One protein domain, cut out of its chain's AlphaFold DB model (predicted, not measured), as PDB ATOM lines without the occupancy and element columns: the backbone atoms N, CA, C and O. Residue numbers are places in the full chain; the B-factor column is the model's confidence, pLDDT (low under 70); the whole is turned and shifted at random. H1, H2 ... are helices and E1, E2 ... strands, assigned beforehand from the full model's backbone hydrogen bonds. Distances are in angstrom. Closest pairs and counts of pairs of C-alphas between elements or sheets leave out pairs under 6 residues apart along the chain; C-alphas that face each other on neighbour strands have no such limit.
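AT A GLANCE: This is residues 112 to 157 and 217 to 279 of the 338 residues of the protein "3'-phosphate/5'-hydroxy nucleic acid ligase" of Candidatus Eisenbacteria bacterium (UniProt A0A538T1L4). A narrow, three-stranded antiparallel sheet of E1, E3 and E2 makes a long, twisted slab, with H1 across a gap from its strands and only grazing it, and with H2 and H3 off the sheet. H2, in the connection from E2 to E3, stands off to the side, level with the end of the sheet where E1 ends and E3 begins, and H3 follows E3 and continues past the opposite end, while the unnamed residues 144 to 157 and 217 to 230 lie toward the end where H3 is. The printed part has 109 residues with three named helices and three named strands, in the order E1 H1 E2 H2 E3 H3; the class is mixed, helices and strands, and under half of the residues are in named elements. The whole is loose, with a radius of gyration of the C-alphas of 17.1 A, and spans 46 by 32 by 20 A along its three main axes.

IN THESE COORDINATES: The sheet begins with E1, residues 117 to 126, 25.4 A from first to last C-alpha; C-alpha 117 is at (210.659, 155.330, 206.975). E1 bends by 65 degrees at residue 123. E3, residues 255 to 262, measures 22.5 A and is the inner strand, and E2, residues 231 to 236, measures 15.8 A. H1, residues 132 to 143, is the longest helix by residues and measures 16.1 A, with C-alpha 132 at (211.039, 156.996, 234.725). H2 is residues 243 to 249, 9.9 A long. H3, residues 265 to 275, is 16.3 A long and ends with C-alpha 275 at (223.835, 155.437, 190.971).

HOW THE PARTS SIT: The sheet runs E1, E3, E2, with E1 and E2 as edge strands, and it is twisted, its C-alphas lying up to 4.4 A off the best plane. E1 and E3 are antiparallel neighbours, at 157 degrees between their directions; the C-alphas of Met 118 and His 261 face each other at 4.3 A. N 121 and O 258 are within hydrogen-bond range at 2.8 A, and N 260 and O 119 at 2.9 A. E3 and E2 are antiparallel too, at 165 degrees, and the C-alphas of Tyr 260 and Leu 232 face each other at 4.5 A. N 233 and O 259 are within hydrogen-bond range at 2.8 A, and N 257 and O 235 at 2.9 A. H1 is on the sheet but only grazes it, with its residues 135 to 142. H1 and E2 are near each other, with 6 pairs of C-alphas within 10 A. H2 is not on the sheet, with 1 pair of C-alphas within 10 A, and H3 is not on it either, with 0 pairs. H1, H2 and H3 are apart from one another. In H1, H2 and H3 every O i to N i+4 pair is within hydrogen-bond range.

THE WHOLE: The two C-alphas farthest apart are those of Ser 128 and Arg 277, at 50.7 A, while the C-alphas of the first and last printed residues, Ala 112 and Leu 279, are 11.2 A apart. Residues 158 to 216 are not printed, and C-alpha 157 to C-alpha 217 across this cut is 9.3 A; the link from H1 to E2 is the link across the cut. Of the links that are printed whole, E1 to H1, H2 to E3 and E3 to H3 are tight, and E2 to H2, with 6 residues, is short. The mean pLDDT of the printed part is 90.2, and residue 279 alone is under 70.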
ATOM      1  N   ALA A 112     218.946 160.970 199.883       74.12
ATOM      2  CA  ALA A 112     220.090 160.055 199.930       74.12
ATOM      3  C   ALA A 112     219.781 158.748 200.701       74.12
ATOM      4  O   ALA A 112     220.454 157.733 200.531       74.12
ATOM      5  N   ALA A 113     218.751 158.782 201.548       81.44
ATOM      6  CA  ALA A 113     218.238 157.655 202.306       81.44
ATOM      7  C   ALA A 113     216.939 157.142 201.653       81.44
ATOM      8  O   ALA A 113     215.843 157.570 202.009       81.44
ATOM      9  N   VAL A 114     217.064 156.271 200.644       86.12
ATOM     10  CA  VAL A 114     215.903 155.597 200.032       86.12
ATOM     11  C   VAL A 114     215.200 154.753 201.085       86.12
ATOM     12  O   VAL A 114     215.868 154.017 201.801       86.12
ATOM     13  N   ASN A 115     213.872 154.827 201.144       88.69
ATOM     14  CA  ASN A 115     213.071 154.095 202.124       88.69
ATOM     15  C   ASN A 115     213.442 154.418 203.588       88.69
ATOM     16  O   ASN A 115     213.340 153.558 204.459       88.69
ATOM     17  N   ASP A 116     213.907 155.646 203.856       89.44
ATOM     18  CA  ASP A 116     213.860 156.198 205.211       89.44
ATOM     19  C   ASP A 116     212.399 156.330 205.621       89.44
ATOM     20  O   ASP A 116     211.598 156.950 204.915       89.44
ATOM     21  N   GLY A 117     212.044 155.651 206.703       91.06
ATOM     22  CA  GLY A 117     210.659 155.330 206.975       91.06
ATOM     23  C   GLY A 117     210.382 155.157 208.452       91.06
ATOM     24  O   GLY A 117     211.276 154.980 209.285       91.06
ATOM     25  N   MET A 118     209.095 155.213 208.771       93.75
ATOM     26  CA  MET A 118     208.607 155.106 210.134       93.75
ATOM     27  C   MET A 118     207.773 153.847 210.302       93.75
ATOM     28  O   MET A 118     207.046 153.438 209.401       93.75
ATOM     29  N   GLY A 119     207.839 153.267 211.492       94.81
ATOM     30  CA  GLY A 119     206.963 152.182 211.893       94.81
ATOM     31  C   GLY A 119     206.537 152.332 213.342       94.81
ATOM     32  O   GLY A 119     207.199 152.988 214.149       94.81
ATOM     33  N   VAL A 120     205.408 151.712 213.672       96.06
ATOM     34  CA  VAL A 120     204.848 151.719 215.023       96.06
ATOM     35  C   VAL A 120     204.676 150.284 215.492       96.06
ATOM     36  O   VAL A 120     204.039 149.462 214.836       96.06
ATOM     37  N   VAL A 121     205.234 149.985 216.659       95.38
ATOM     38  CA  VAL A 121     205.057 148.719 217.362       95.38
ATOM     39  C   VAL A 121     204.068 148.941 218.493       95.38
ATOM     40  O   VAL A 121     204.328 149.678 219.446       95.38
ATOM     41  N   ARG A 122     202.920 148.278 218.400       94.56
ATOM     42  CA  ARG A 122     201.932 148.273 219.475       94.56
ATOM     43  C   ARG A 122     202.418 147.408 220.634       94.56
ATOM     44  O   ARG A 122     202.951 146.320 220.423       94.56
ATOM     45  N   THR A 123     202.179 147.866 221.858       96.00
ATOM     46  CA  THR A 123     202.481 147.103 223.072       96.00
ATOM     47  C   THR A 123     201.204 146.773 223.843       96.00
ATOM     48  O   THR A 123     200.131 147.295 223.548       96.00
ATOM     49  N   SER A 124     201.315 145.904 224.846       95.38
ATOM     50  CA  SER A 124     200.253 145.677 225.831       95.38
ATOM     51  C   SER A 124     200.314 146.652 227.016       95.38
ATOM     52  O   SER A 124     199.551 146.490 227.965       95.38
ATOM     53  N   LEU A 125     201.254 147.602 227.006       97.06
ATOM     54  CA  LEU A 125     201.478 148.539 228.102       97.06
ATOM     55  C   LEU A 125     200.467 149.691 228.050       97.06
ATOM     56  O   LEU A 125     199.961 150.066 226.986       97.06
ATOM     57  N   ARG A 126     200.210 150.273 229.217       96.81
ATOM     58  CA  ARG A 126     199.380 151.467 229.395       96.81
ATOM     59  C   ARG A 126     200.217 152.624 229.920       96.81
ATOM     60  O   ARG A 126     201.344 152.436 230.366       96.81
ATOM     61  N   GLU A 127     199.657 153.826 229.885       96.38
ATOM     62  CA  GLU A 127     200.314 155.040 230.384       96.38
ATOM     63  C   GLU A 127     200.926 154.863 231.787       96.38
ATOM     64  O   GLU A 127     202.061 155.268 232.023       96.38
ATOM     65  N   SER A 128     200.233 154.160 232.691       96.31
ATOM     66  CA  SER A 128     200.721 153.860 234.045       96.31
ATOM     67  C   SER A 128     202.008 153.027 234.090       96.31
ATOM     68  O   SER A 128     202.721 153.058 235.090       96.31
ATOM     69  N   ASP A 129     202.323 152.276 233.031       97.19
ATOM     70  CA  ASP A 129     203.562 151.500 232.930       97.19
ATOM     71  C   ASP A 129     204.775 152.365 232.567       97.19
ATOM     72  O   ASP A 129     205.918 151.920 232.743       97.19
ATOM     73  N   VAL A 130     204.556 153.583 232.060       96.62
ATOM     74  CA  VAL A 130     205.600 154.506 231.600       96.62
ATOM     75  C   VAL A 130     206.197 155.258 232.791       96.62
ATOM     76  O   VAL A 130     206.031 156.463 232.958       96.62
ATOM     77  N   THR A 131     206.921 154.531 233.646       97.44
ATOM     78  CA  THR A 131     207.657 155.131 234.768       97.44
ATOM     79  C   THR A 131     209.069 155.555 234.349       97.44
ATOM     80  O   THR A 131     209.661 154.924 233.458       97.44
ATOM     81  N   PRO A 132     209.663 156.579 234.996       97.56
ATOM     82  CA  PRO A 132     211.039 156.996 234.725       97.56
ATOM     83  C   PRO A 132     212.048 155.843 234.799       97.56
ATOM     84  O   PRO A 132     212.918 155.727 233.939       97.56
ATOM     85  N   GLU A 133     211.900 154.944 235.770       97.75
ATOM     86  CA  GLU A 133     212.806 153.815 235.997       97.75
ATOM     87  C   GLU A 133     212.692 152.779 234.878       97.75
ATOM     88  O   GLU A 133     213.703 152.263 234.392       97.75
ATOM     89  N   ARG A 134     211.464 152.479 234.426       97.06
ATOM     90  CA  ARG A 134     211.252 151.560 233.302       97.06
ATOM     91  C   ARG A 134     211.828 152.140 232.016       97.06
ATOM     92  O   ARG A 134     212.497 151.405 231.292       97.06
ATOM     93  N   MET A 135     211.591 153.424 231.746       97.50
ATOM     94  CA  MET A 135     212.107 154.098 230.551       97.50
ATOM     95  C   MET A 135     213.631 154.161 230.562       97.50
ATOM     96  O   MET A 135     214.265 153.781 229.578       97.50
ATOM     97  N   ALA A 136     214.232 154.532 231.696       96.88
ATOM     98  CA  ALA A 136     215.680 154.529 231.859       96.88
ATOM     99  C   ALA A 136     216.267 153.139 231.584       96.88
ATOM    100  O   ALA A 136     217.225 153.013 230.822       96.88
ATOM    101  N   ARG A 137     215.660 152.078 232.133       97.19
ATOM    102  CA  ARG A 137     216.098 150.695 231.898       97.19
ATOM    103  C   ARG A 137     215.935 150.266 230.439       97.19
ATOM    104  O   ARG A 137     216.843 149.638 229.901       97.19
ATOM    105  N   PHE A 138     214.814 150.598 229.801       95.12
ATOM    106  CA  PHE A 138     214.555 150.270 228.397       95.12
ATOM    107  C   PHE A 138     215.601 150.907 227.478       95.12
ATOM    108  O   PHE A 138     216.309 150.193 226.768       95.12
ATOM    109  N   PHE A 139     215.771 152.228 227.553       94.12
ATOM    110  CA  PHE A 139     216.730 152.935 226.707       94.12
ATOM    111  C   PHE A 139     218.182 152.580 227.037       94.12
ATOM    112  O   PHE A 139     218.992 152.465 226.124       94.12
ATOM    113  N   THR A 140     218.519 152.320 228.306       94.38
ATOM    114  CA  THR A 140     219.853 151.806 228.669       94.38
ATOM    115  C   THR A 140     220.117 150.450 228.014       94.38
ATOM    116  O   THR A 140     221.204 150.236 227.485       94.38
ATOM    117  N   GLY A 141     219.124 149.554 227.984       93.12
ATOM    118  CA  GLY A 141     219.236 148.260 227.308       93.12
ATOM    119  C   GLY A 141     219.454 148.394 225.799       93.12
ATOM    120  O   GLY A 141     220.343 147.749 225.253       93.12
ATOM    121  N   ILE A 142     218.696 149.270 225.134       89.75
ATOM    122  CA  ILE A 142     218.882 149.556 223.702       89.75
ATOM    123  C   ILE A 142     220.277 150.143 223.435       89.75
ATOM    124  O   ILE A 142     221.003 149.665 222.560       89.75
ATOM    125  N   ASN A 143     220.693 151.131 224.228       87.56
ATOM    126  CA  ASN A 143     221.971 151.820 224.045       87.56
ATOM    127  C   ASN A 143     223.177 150.917 224.318       87.56
ATOM    128  O   ASN A 143     224.186 151.036 223.630       87.56
ATOM    129  N   ALA A 144     223.072 149.964 225.250       89.12
ATOM    130  CA  ALA A 144     224.131 148.986 225.511       89.12
ATOM    131  C   ALA A 144     224.437 148.088 224.295       89.12
ATOM    132  O   ALA A 144     225.474 147.431 224.254       89.12
ATOM    133  N   HIS A 145     223.534 148.047 223.314       87.25
ATOM    134  CA  HIS A 145     223.684 147.275 222.087       87.25
ATOM    135  C   HIS A 145     224.096 148.143 220.892       87.25
ATOM    136  O   HIS A 145     224.228 147.603 219.797       87.25
ATOM    137  N   SER A 146     224.261 149.456 221.071       84.19
ATOM    138  CA  SER A 146     224.682 150.373 220.009       84.19
ATOM    139  C   SER A 146     226.186 150.266 219.758       84.19
ATOM    140  O   SER A 146     226.961 149.953 220.663       84.19
ATOM    141  N   ALA A 147     226.610 150.520 218.521       83.06
ATOM    142  CA  ALA A 147     228.026 150.576 218.187       83.06
ATOM    143  C   ALA A 147     228.693 151.818 218.811       83.06
ATOM    144  O   ALA A 147     228.083 152.885 218.883       83.06
ATOM    145  N   ALA A 148     229.957 151.699 219.235       81.25
ATOM    146  CA  ALA A 148     230.730 152.846 219.725       81.25
ATOM    147  C   ALA A 148     231.092 153.811 218.582       81.25
ATOM    148  O   ALA A 148     231.037 155.032 218.745       81.25
ATOM    149  N   HIS A 149     231.420 153.258 217.412       81.81
ATOM    150  CA  HIS A 149     231.643 154.001 216.179       81.81
ATOM    151  C   HIS A 149     230.779 153.465 215.040       81.81
ATOM    152  O   HIS A 149     230.480 152.281 214.966       81.81
ATOM    153  N   PHE A 150     230.451 154.328 214.080       72.00
ATOM    154  CA  PHE A 150     229.620 153.981 212.920       72.00
ATOM    155  C   PHE A 150     230.222 152.887 212.004       72.00
ATOM    156  O   PHE A 150     229.511 152.255 211.226       72.00
ATOM    157  N   PHE A 151     231.533 152.632 212.108       78.44
ATOM    158  CA  PHE A 151     232.221 151.535 211.408       78.44
ATOM    159  C   PHE A 151     232.272 150.224 212.208       78.44
ATOM    160  O   PHE A 151     232.759 149.208 211.697       78.44
ATOM    161  N   ASP A 152     231.805 150.236 213.455       82.62
ATOM    162  CA  ASP A 152     231.790 149.056 214.300       82.62
ATOM    163  C   ASP A 152     230.548 148.209 214.057       82.62
ATOM    164  O   ASP A 152     229.484 148.670 213.649       82.62
ATOM    165  N   THR A 153     230.702 146.917 214.312       84.06
ATOM    166  CA  THR A 153     229.583 145.984 214.335       84.06
ATOM    167  C   THR A 153     228.923 146.009 215.697       84.06
ATOM    168  O   THR A 153     229.595 146.069 216.725       84.06
ATOM    169  N   ASN A 154     227.611 145.856 215.689       86.31
ATOM    170  CA  ASN A 154     226.780 145.727 216.869       86.31
ATOM    171  C   ASN A 154     225.960 144.423 216.799       86.31
ATOM    172  O   ASN A 154     226.074 143.658 215.839       86.31
ATOM    173  N   ARG A 155     225.113 144.156 217.801       84.94
ATOM    174  CA  ARG A 155     224.286 142.930 217.868       84.94
ATOM    175  C   ARG A 155     223.398 142.705 216.631       84.94
ATOM    176  O   ARG A 155     223.024 141.566 216.334       84.94
ATOM    177  N   TYR A 156     223.032 143.781 215.946       86.75
ATOM    178  CA  TYR A 156     222.127 143.794 214.799       86.75
ATOM    179  C   TYR A 156     222.866 143.877 213.462       86.75
ATOM    180  O   TYR A 156     222.225 143.849 212.420       86.75
ATOM    181  N   SER A 157     224.202 143.931 213.466       89.50
ATOM    182  CA  SER A 157     224.981 143.766 212.238       89.50
ATOM    183  C   SER A 157     224.774 142.368 211.656       89.50
ATOM    184  O   SER A 157     224.645 141.389 212.397       89.50
ATOM    185  N   PHE A 217     231.271 147.625 206.739       89.25
ATOM    186  CA  PHE A 217     230.508 148.865 206.801       89.25
ATOM    187  C   PHE A 217     229.090 148.721 206.245       89.25
ATOM    188  O   PHE A 217     228.128 149.100 206.892       89.25
ATOM    189  N   SER A 218     228.932 148.105 205.075       90.31
ATOM    190  CA  SER A 218     227.608 147.882 204.485       90.31
ATOM    191  C   SER A 218     226.702 146.994 205.337       90.31
ATOM    192  O   SER A 218     225.487 147.017 205.180       90.31
ATOM    193  N   ARG A 219     227.290 146.194 206.225       89.56
ATOM    194  CA  ARG A 219     226.581 145.231 207.067       89.56
ATOM    195  C   ARG A 219     226.451 145.676 208.521       89.56
ATOM    196  O   ARG A 219     225.814 144.970 209.307       89.56
ATOM    197  N   SER A 220     227.079 146.792 208.892       86.31
ATOM    198  CA  SER A 220     226.915 147.397 210.209       86.31
ATOM    199  C   SER A 220     225.615 148.194 210.269       86.31
ATOM    200  O   SER A 220     225.004 148.495 209.246       86.31
ATOM    201  N   GLU A 221     225.175 148.525 211.485       79.31
ATOM    202  CA  GLU A 221     224.098 149.505 211.691       79.31
ATOM    203  C   GLU A 221     222.716 149.128 211.098       79.31
ATOM    204  O   GLU A 221     221.852 149.984 210.913       79.31
ATOM    205  N   MET A 222     222.456 147.832 210.889       79.19
ATOM    206  CA  MET A 222     221.178 147.288 210.396       79.19
ATOM    207  C   MET A 222     220.135 147.136 211.525       79.19
ATOM    208  O   MET A 222     219.668 146.035 211.815       79.19
ATOM    209  N   GLY A 223     219.803 148.239 212.210       74.19
ATOM    210  CA  GLY A 223     218.693 148.277 213.180       74.19
ATOM    211  C   GLY A 223     218.858 149.179 214.409       74.19
ATOM    212  O   GLY A 223     217.885 149.370 215.130       74.19
ATOM    213  N   LEU A 224     220.045 149.747 214.663       77.62
ATOM    214  CA  LEU A 224     220.302 150.665 215.793       77.62
ATOM    215  C   LEU A 224     221.036 151.949 215.372       77.62
ATOM    216  O   LEU A 224     221.916 152.435 216.076       77.62
ATOM    217  N   ASN A 225     220.645 152.516 214.233       74.56
ATOM    218  CA  ASN A 225     221.262 153.722 213.689       74.56
ATOM    219  C   ASN A 225     220.375 154.961 213.883       74.56
ATOM    220  O   ASN A 225     219.701 155.406 212.951       74.56
ATOM    221  N   PHE A 226     220.389 155.539 215.085       77.31
ATOM    222  CA  PHE A 226     219.595 156.729 215.431       77.31
ATOM    223  C   PHE A 226     220.330 158.061 215.169       77.31
ATOM    224  O   PHE A 226     220.265 158.999 215.962       77.31
ATOM    225  N   GLY A 227     221.098 158.141 214.078       73.38
ATOM    226  CA  GLY A 227     221.743 159.382 213.640       73.38
ATOM    227  C   GLY A 227     220.774 160.351 212.947       73.38
ATOM    228  O   GLY A 227     219.783 159.942 212.353       73.38
ATOM    229  N   GLY A 228     221.082 161.652 212.966       77.88
ATOM    230  CA  GLY A 228     220.287 162.657 212.249       77.88
ATOM    231  C   GLY A 228     218.878 162.829 212.827       77.88
ATOM    232  O   GLY A 228     218.734 163.203 213.988       77.88
ATOM    233  N   ASN A 229     217.857 162.606 211.997       82.56
ATOM    234  CA  ASN A 229     216.433 162.654 212.355       82.56
ATOM    235  C   ASN A 229     215.839 161.269 212.689       82.56
ATOM    236  O   ASN A 229     214.636 161.192 212.928       82.56
ATOM    237  N   HIS A 230     216.639 160.199 212.688       88.75
ATOM    238  CA  HIS A 230     216.196 158.868 213.098       88.75
ATOM    239  C   HIS A 230     216.019 158.805 214.619       88.75
ATOM    240  O   HIS A 230     216.828 159.348 215.375       88.75
ATOM    241  N   PHE A 231     214.986 158.106 215.085       91.38
ATOM    242  CA  PHE A 231     214.660 158.021 216.508       91.38
ATOM    243  C   PHE A 231     213.954 156.715 216.879       91.38
ATOM    244  O   PHE A 231     213.431 155.997 216.027       91.38
ATOM    245  N   LEU A 232     213.919 156.447 218.183       93.38
ATOM    246  CA  LEU A 232     213.059 155.460 218.823       93.38
ATOM    247  C   LEU A 232     212.345 156.156 219.980       93.38
ATOM    248  O   LEU A 232     212.991 156.613 220.924       93.38
ATOM    249  N   GLU A 233     211.026 156.231 219.915       95.06
ATOM    250  CA  GLU A 233     210.201 156.913 220.902       95.06
ATOM    251  C   GLU A 233     209.198 155.952 221.528       95.06
ATOM    252  O   GLU A 233     208.597 155.122 220.851       95.06
ATOM    253  N   VAL A 234     208.998 156.093 222.838       97.50
ATOM    254  CA  VAL A 234     207.875 155.476 223.546       97.50
ATOM    255  C   VAL A 234     206.803 156.545 223.677       97.50
ATOM    256  O   VAL A 234     207.032 157.576 224.312       97.50
ATOM    257  N   GLN A 235     205.656 156.306 223.058       97.38
ATOM    258  CA  GLN A 235     204.563 157.264 222.966       97.38
ATOM    259  C   GLN A 235     203.310 156.693 223.629       97.38
ATOM    260  O   GLN A 235     203.101 155.479 223.663       97.38
ATOM    261  N   VAL A 236     202.475 157.583 224.159       97.81
ATOM    262  CA  VAL A 236     201.144 157.260 224.678       97.81
ATOM    263  C   VAL A 236     200.129 157.830 223.699       97.81
ATOM    264  O   VAL A 236     200.247 158.990 223.307       97.81
ATOM    265  N   VAL A 237     199.139 157.025 223.319       96.94
ATOM    266  CA  VAL A 237     198.017 157.476 222.491       96.94
ATOM    267  C   VAL A 237     197.169 158.458 223.307       96.94
ATOM    268  O   VAL A 237     196.390 158.039 224.165       96.94
ATOM    269  N   ASP A 238     197.352 159.759 223.079       96.62
ATOM    270  CA  ASP A 238     196.673 160.814 223.847       96.62
ATOM    271  C   ASP A 238     195.225 160.991 223.384       96.62
ATOM    272  O   ASP A 238     194.320 161.058 224.208       96.62
ATOM    273  N   GLU A 239     194.981 161.001 222.073       97.06
ATOM    274  CA  GLU A 239     193.676 161.259 221.462       97.06
ATOM    275  C   GLU A 239     193.336 160.217 220.386       97.06
ATOM    276  O   GLU A 239     194.227 159.601 219.813       97.06
ATOM    277  N   ILE A 240     192.035 159.992 220.164       97.06
ATOM    278  CA  ILE A 240     191.503 159.155 219.084       97.06
ATOM    279  C   ILE A 240     190.567 160.034 218.261       97.06
ATOM    280  O   ILE A 240     189.514 160.434 218.764       97.06
ATOM    281  N   LEU A 241     190.957 160.325 217.021       96.31
ATOM    282  CA  LEU A 241     190.177 161.167 216.109       96.31
ATOM    283  C   LEU A 241     189.126 160.368 215.323       96.31
ATOM    284  O   LEU A 241     188.028 160.863 215.077       96.31
ATOM    285  N   ASP A 242     189.439 159.116 214.977       97.19
ATOM    286  CA  ASP A 242     188.532 158.172 214.319       97.19
ATOM    287  C   ASP A 242     188.489 156.857 215.107       97.19
ATOM    288  O   ASP A 242     189.429 156.057 215.096       97.19
ATOM    289  N   ALA A 243     187.385 156.641 215.823       95.56
ATOM    290  CA  ALA A 243     187.220 155.479 216.687       95.56
ATOM    291  C   ALA A 243     187.120 154.155 215.910       95.56
ATOM    292  O   ALA A 243     187.556 153.121 216.417       95.56
ATOM    293  N   GLU A 244     186.569 154.166 214.693       96.94
ATOM    294  CA  GLU A 244     186.401 152.954 213.887       96.94
ATOM    295  C   GLU A 244     187.750 152.494 213.323       96.94
ATOM    296  O   GLU A 244     188.116 151.320 213.437       96.94
ATOM    297  N   VAL A 245     188.524 153.428 212.763       96.06
ATOM    298  CA  VAL A 245     189.872 153.148 212.250       96.06
ATOM    299  C   VAL A 245     190.802 152.728 213.386       96.06
ATOM    300  O   VAL A 245     191.496 151.716 213.257       96.06
ATOM    301  N   ALA A 246     190.768 153.431 214.521       95.12
ATOM    302  CA  ALA A 246     191.575 153.081 215.686       95.12
ATOM    303  C   ALA A 246     191.277 151.661 216.187       95.12
ATOM    304  O   ALA A 246     192.209 150.880 216.381       95.12
ATOM    305  N   ALA A 247     189.999 151.282 216.306       94.50
ATOM    306  CA  ALA A 247     189.609 149.934 216.713       94.50
ATOM    307  C   ALA A 247     190.112 148.864 215.729       94.50
ATOM    308  O   ALA A 247     190.657 147.842 216.150       94.50
ATOM    309  N   ARG A 248     190.010 149.114 214.415       94.88
ATOM    310  CA  ARG A 248     190.535 148.206 213.379       94.88
ATOM    311  C   ARG A 248     192.052 148.043 213.434       94.88
ATOM    312  O   ARG A 248     192.560 146.968 213.120       94.88
ATOM    313  N   TRP A 249     192.778 149.093 213.804       91.88
ATOM    314  CA  TRP A 249     194.233 149.061 213.978       91.88
ATOM    315  C   TRP A 249     194.662 148.606 215.382       91.88
ATOM    316  O   TRP A 249     195.843 148.346 215.616       91.88
ATOM    317  N   GLY A 250     193.709 148.441 216.303       91.62
ATOM    318  CA  GLY A 250     193.951 148.019 217.678       91.62
ATOM    319  C   GLY A 250     194.570 149.105 218.560       91.62
ATOM    320  O   GLY A 250     195.286 148.761 219.503       91.62
ATOM    321  N   PHE A 251     194.328 150.382 218.247       94.38
ATOM    322  CA  PHE A 251     194.720 151.528 219.066       94.38
ATOM    323  C   PHE A 251     193.583 151.977 219.978       94.38
ATOM    324  O   PHE A 251     192.413 151.999 219.605       94.38
ATOM    325  N   GLU A 252     193.962 152.381 221.184       94.88
ATOM    326  CA  GLU A 252     193.061 152.872 222.217       94.88
ATOM    327  C   GLU A 252     193.751 154.016 222.957       94.88
ATOM    328  O   GLU A 252     194.977 154.006 223.107       94.88
ATOM    329  N   ARG A 253     192.977 154.973 223.480       96.94
ATOM    330  CA  ARG A 253     193.522 156.038 224.332       96.94
ATOM    331  C   ARG A 253     194.271 155.435 225.528       96.94
ATOM    332  O   ARG A 253     193.815 154.470 226.142       96.94
ATOM    333  N   GLY A 254     195.432 156.000 225.850       97.06
ATOM    334  CA  GLY A 254     196.304 155.539 226.931       97.06
ATOM    335  C   GLY A 254     197.103 154.271 226.612       97.06
ATOM    336  O   GLY A 254     197.856 153.805 227.470       97.06
ATOM    337  N   ALA A 255     196.960 153.690 225.412       97.06
ATOM    338  CA  ALA A 255     197.842 152.620 224.955       97.06
ATOM    339  C   ALA A 255     199.257 153.160 224.722       97.06
ATOM    340  O   ALA A 255     199.438 154.280 224.245       97.06
ATOM    341  N   VAL A 256     200.260 152.346 225.041       98.00
ATOM    342  CA  VAL A 256     201.662 152.677 224.789       98.00
ATOM    343  C   VAL A 256     202.128 152.012 223.504       98.00
ATOM    344  O   VAL A 256     201.906 150.817 223.270       98.00
ATOM    345  N   VAL A 257     202.828 152.783 222.687       97.56
ATOM    346  CA  VAL A 257     203.384 152.351 221.408       97.56
ATOM    347  C   VAL A 257     204.860 152.710 221.355       97.56
ATOM    348  O   VAL A 257     205.316 153.638 222.025       97.56
ATOM    349  N   VAL A 258     205.618 151.966 220.561       97.25
ATOM    350  CA  VAL A 258     207.003 152.304 220.243       97.25
ATOM    351  C   VAL A 258     207.053 152.722 218.787       97.25
ATOM    352  O   VAL A 258     206.813 151.901 217.904       97.25
ATOM    353  N   MET A 259     207.352 153.989 218.535       96.62
ATOM    354  CA  MET A 259     207.553 154.505 217.189       96.62
ATOM    355  C   MET A 259     209.043 154.508 216.876       96.62
ATOM    356  O   MET A 259     209.854 154.946 217.692       96.62
ATOM    357  N   TYR A 260     209.408 154.029 215.696       94.12
ATOM    358  CA  TYR A 260     210.766 154.136 215.188       94.12
ATOM    359  C   TYR A 260     210.770 154.869 213.855       94.12
ATOM    360  O   TYR A 260     209.844 154.735 213.060       94.12
ATOM    361  N   HIS A 261     211.841 155.615 213.622       93.50
ATOM    362  CA  HIS A 261     212.183 156.213 212.342       93.50
ATOM    363  C   HIS A 261     213.609 155.794 212.022       93.50
ATOM    364  O   HIS A 261     214.523 156.110 212.789       93.50
ATOM    365  N   LEU A 262     213.782 155.028 210.949       89.50
ATOM    366  CA  LEU A 262     215.060 154.448 210.570       89.50
ATOM    367  C   LEU A 262     215.248 154.488 209.055       89.50
ATOM    368  O   LEU A 262     214.332 154.200 208.286       89.50
ATOM    369  N   GLY A 263     216.493 154.751 208.670       86.56
ATOM    370  CA  GLY A 263     216.930 154.762 207.286       86.56
ATOM    371  C   GLY A 263     217.400 153.404 206.750       86.56
ATOM    372  O   GLY A 263     217.518 152.421 207.486       86.56
ATOM    373  N   PRO A 264     217.815 153.369 205.473       83.88
ATOM    374  CA  PRO A 264     218.250 152.157 204.766       83.88
ATOM    375  C   PRO A 264     219.625 151.613 205.192       83.88
ATOM    376  O   PRO A 264     220.186 150.729 204.538       83.88
ATOM    377  N   GLY A 265     220.214 152.177 206.246       87.38
ATOM    378  CA  GLY A 265     221.554 151.842 206.707       87.38
ATOM    379  C   GLY A 265     222.667 152.211 205.711       87.38
ATOM    380  O   GLY A 265     222.433 152.850 204.677       87.38
ATOM    381  N   PRO A 266     223.915 151.820 206.019       88.38
ATOM    382  CA  PRO A 266     225.077 152.174 205.209       88.38
ATOM    383  C   PRO A 266     225.041 151.573 203.798       88.38
ATOM    384  O   PRO A 266     225.479 152.219 202.845       88.38
ATOM    385  N   PHE A 267     224.509 150.354 203.644       91.19
ATOM    386  CA  PHE A 267     224.399 149.693 202.341       91.19
ATOM    387  C   PHE A 267     223.527 150.486 201.367       91.19
ATOM    388  O   PHE A 267     224.013 150.864 200.303       91.19
ATOM    389  N   GLY A 268     222.269 150.769 201.728       90.38
ATOM    390  CA  GLY A 268     221.334 151.414 200.806       90.38
ATOM    391  C   GLY A 268     221.743 152.847 200.464       90.38
ATOM    392  O   GLY A 268     221.705 153.228 199.296       90.38
ATOM    393  N   ALA A 269     222.239 153.605 201.449       88.25
ATOM    394  CA  ALA A 269     222.759 154.953 201.211       88.25
ATOM    395  C   ALA A 269     223.957 154.950 200.241       88.25
ATOM    396  O   ALA A 269     224.025 155.762 199.316       88.25
ATOM    397  N   THR A 270     224.893 154.008 200.405       90.31
ATOM    398  CA  THR A 270     226.066 153.901 199.520       90.31
ATOM    399  C   THR A 270     225.686 153.391 198.129       90.31
ATOM    400  O   THR A 270     226.240 153.860 197.135       90.31
ATOM    401  N   LEU A 271     224.727 152.464 198.037       91.81
ATOM    402  CA  LEU A 271     224.230 151.964 196.758       91.81
ATOM    403  C   LEU A 271     223.570 153.083 195.950       91.81
ATOM    404  O   LEU A 271     223.869 153.240 194.772       91.81
ATOM    405  N   LEU A 272     222.737 153.912 196.579       90.50
ATOM    406  CA  LEU A 272     222.168 155.073 195.901       90.50
ATOM    407  C   LEU A 272     223.263 156.035 195.432       90.50
ATOM    408  O   LEU A 272     223.196 156.536 194.312       90.50
ATOM    409  N   HIS A 273     224.291 156.265 196.257       88.06
ATOM    410  CA  HIS A 273     225.412 157.112 195.862       88.06
ATOM    411  C   HIS A 273     226.119 156.581 194.608       88.06
ATOM    412  O   HIS A 273     226.450 157.374 193.734       88.06
ATOM    413  N   HIS A 274     226.267 155.259 194.472       89.75
ATOM    414  CA  HIS A 274     226.828 154.629 193.273       89.75
ATOM    415  C   HIS A 274     226.046 154.969 191.991       89.75
ATOM    416  O   HIS A 274     226.652 155.131 190.933       89.75
ATOM    417  N   TYR A 275     224.725 155.125 192.093       90.31
ATOM    418  CA  TYR A 275     223.835 155.437 190.971       90.31
ATOM    419  C   TYR A 275     223.510 156.927 190.808       90.31
ATOM    420  O   TYR A 275     222.783 157.286 189.886       90.31
ATOM    421  N   SER A 276     224.034 157.799 191.670       88.25
ATOM    422  CA  SER A 276     223.680 159.222 191.687       88.25
ATOM    423  C   SER A 276     224.889 160.125 191.463       88.25
ATOM    424  O   SER A 276     226.013 159.812 191.853       88.25
ATOM    425  N   ARG A 277     224.652 161.300 190.882       83.12
ATOM    426  CA  ARG A 277     225.619 162.394 190.752       83.12
ATOM    427  C   ARG A 277     225.229 163.541 191.677       83.12
ATOM    428  O   ARG A 277     224.928 164.648 191.238       83.12
ATOM    429  N   ARG A 278     225.240 163.258 192.978       75.75
ATOM    430  CA  ARG A 278     224.920 164.237 194.023       75.75
ATOM    431  C   ARG A 278     226.052 165.229 194.249       75.75
ATOM    432  O   ARG A 278     227.227 164.854 194.258       75.75
ATOM    433  N   LEU A 279     225.696 166.491 194.471       67.88
ATOM    434  CA  LEU A 279     226.658 167.520 194.850       67.88
ATOM    435  C   LEU A 279     226.844 167.455 196.362       67.88
ATOM    436  O   LEU A 279     225.886 167.550 197.123       67.88
TER     437      LEU A 279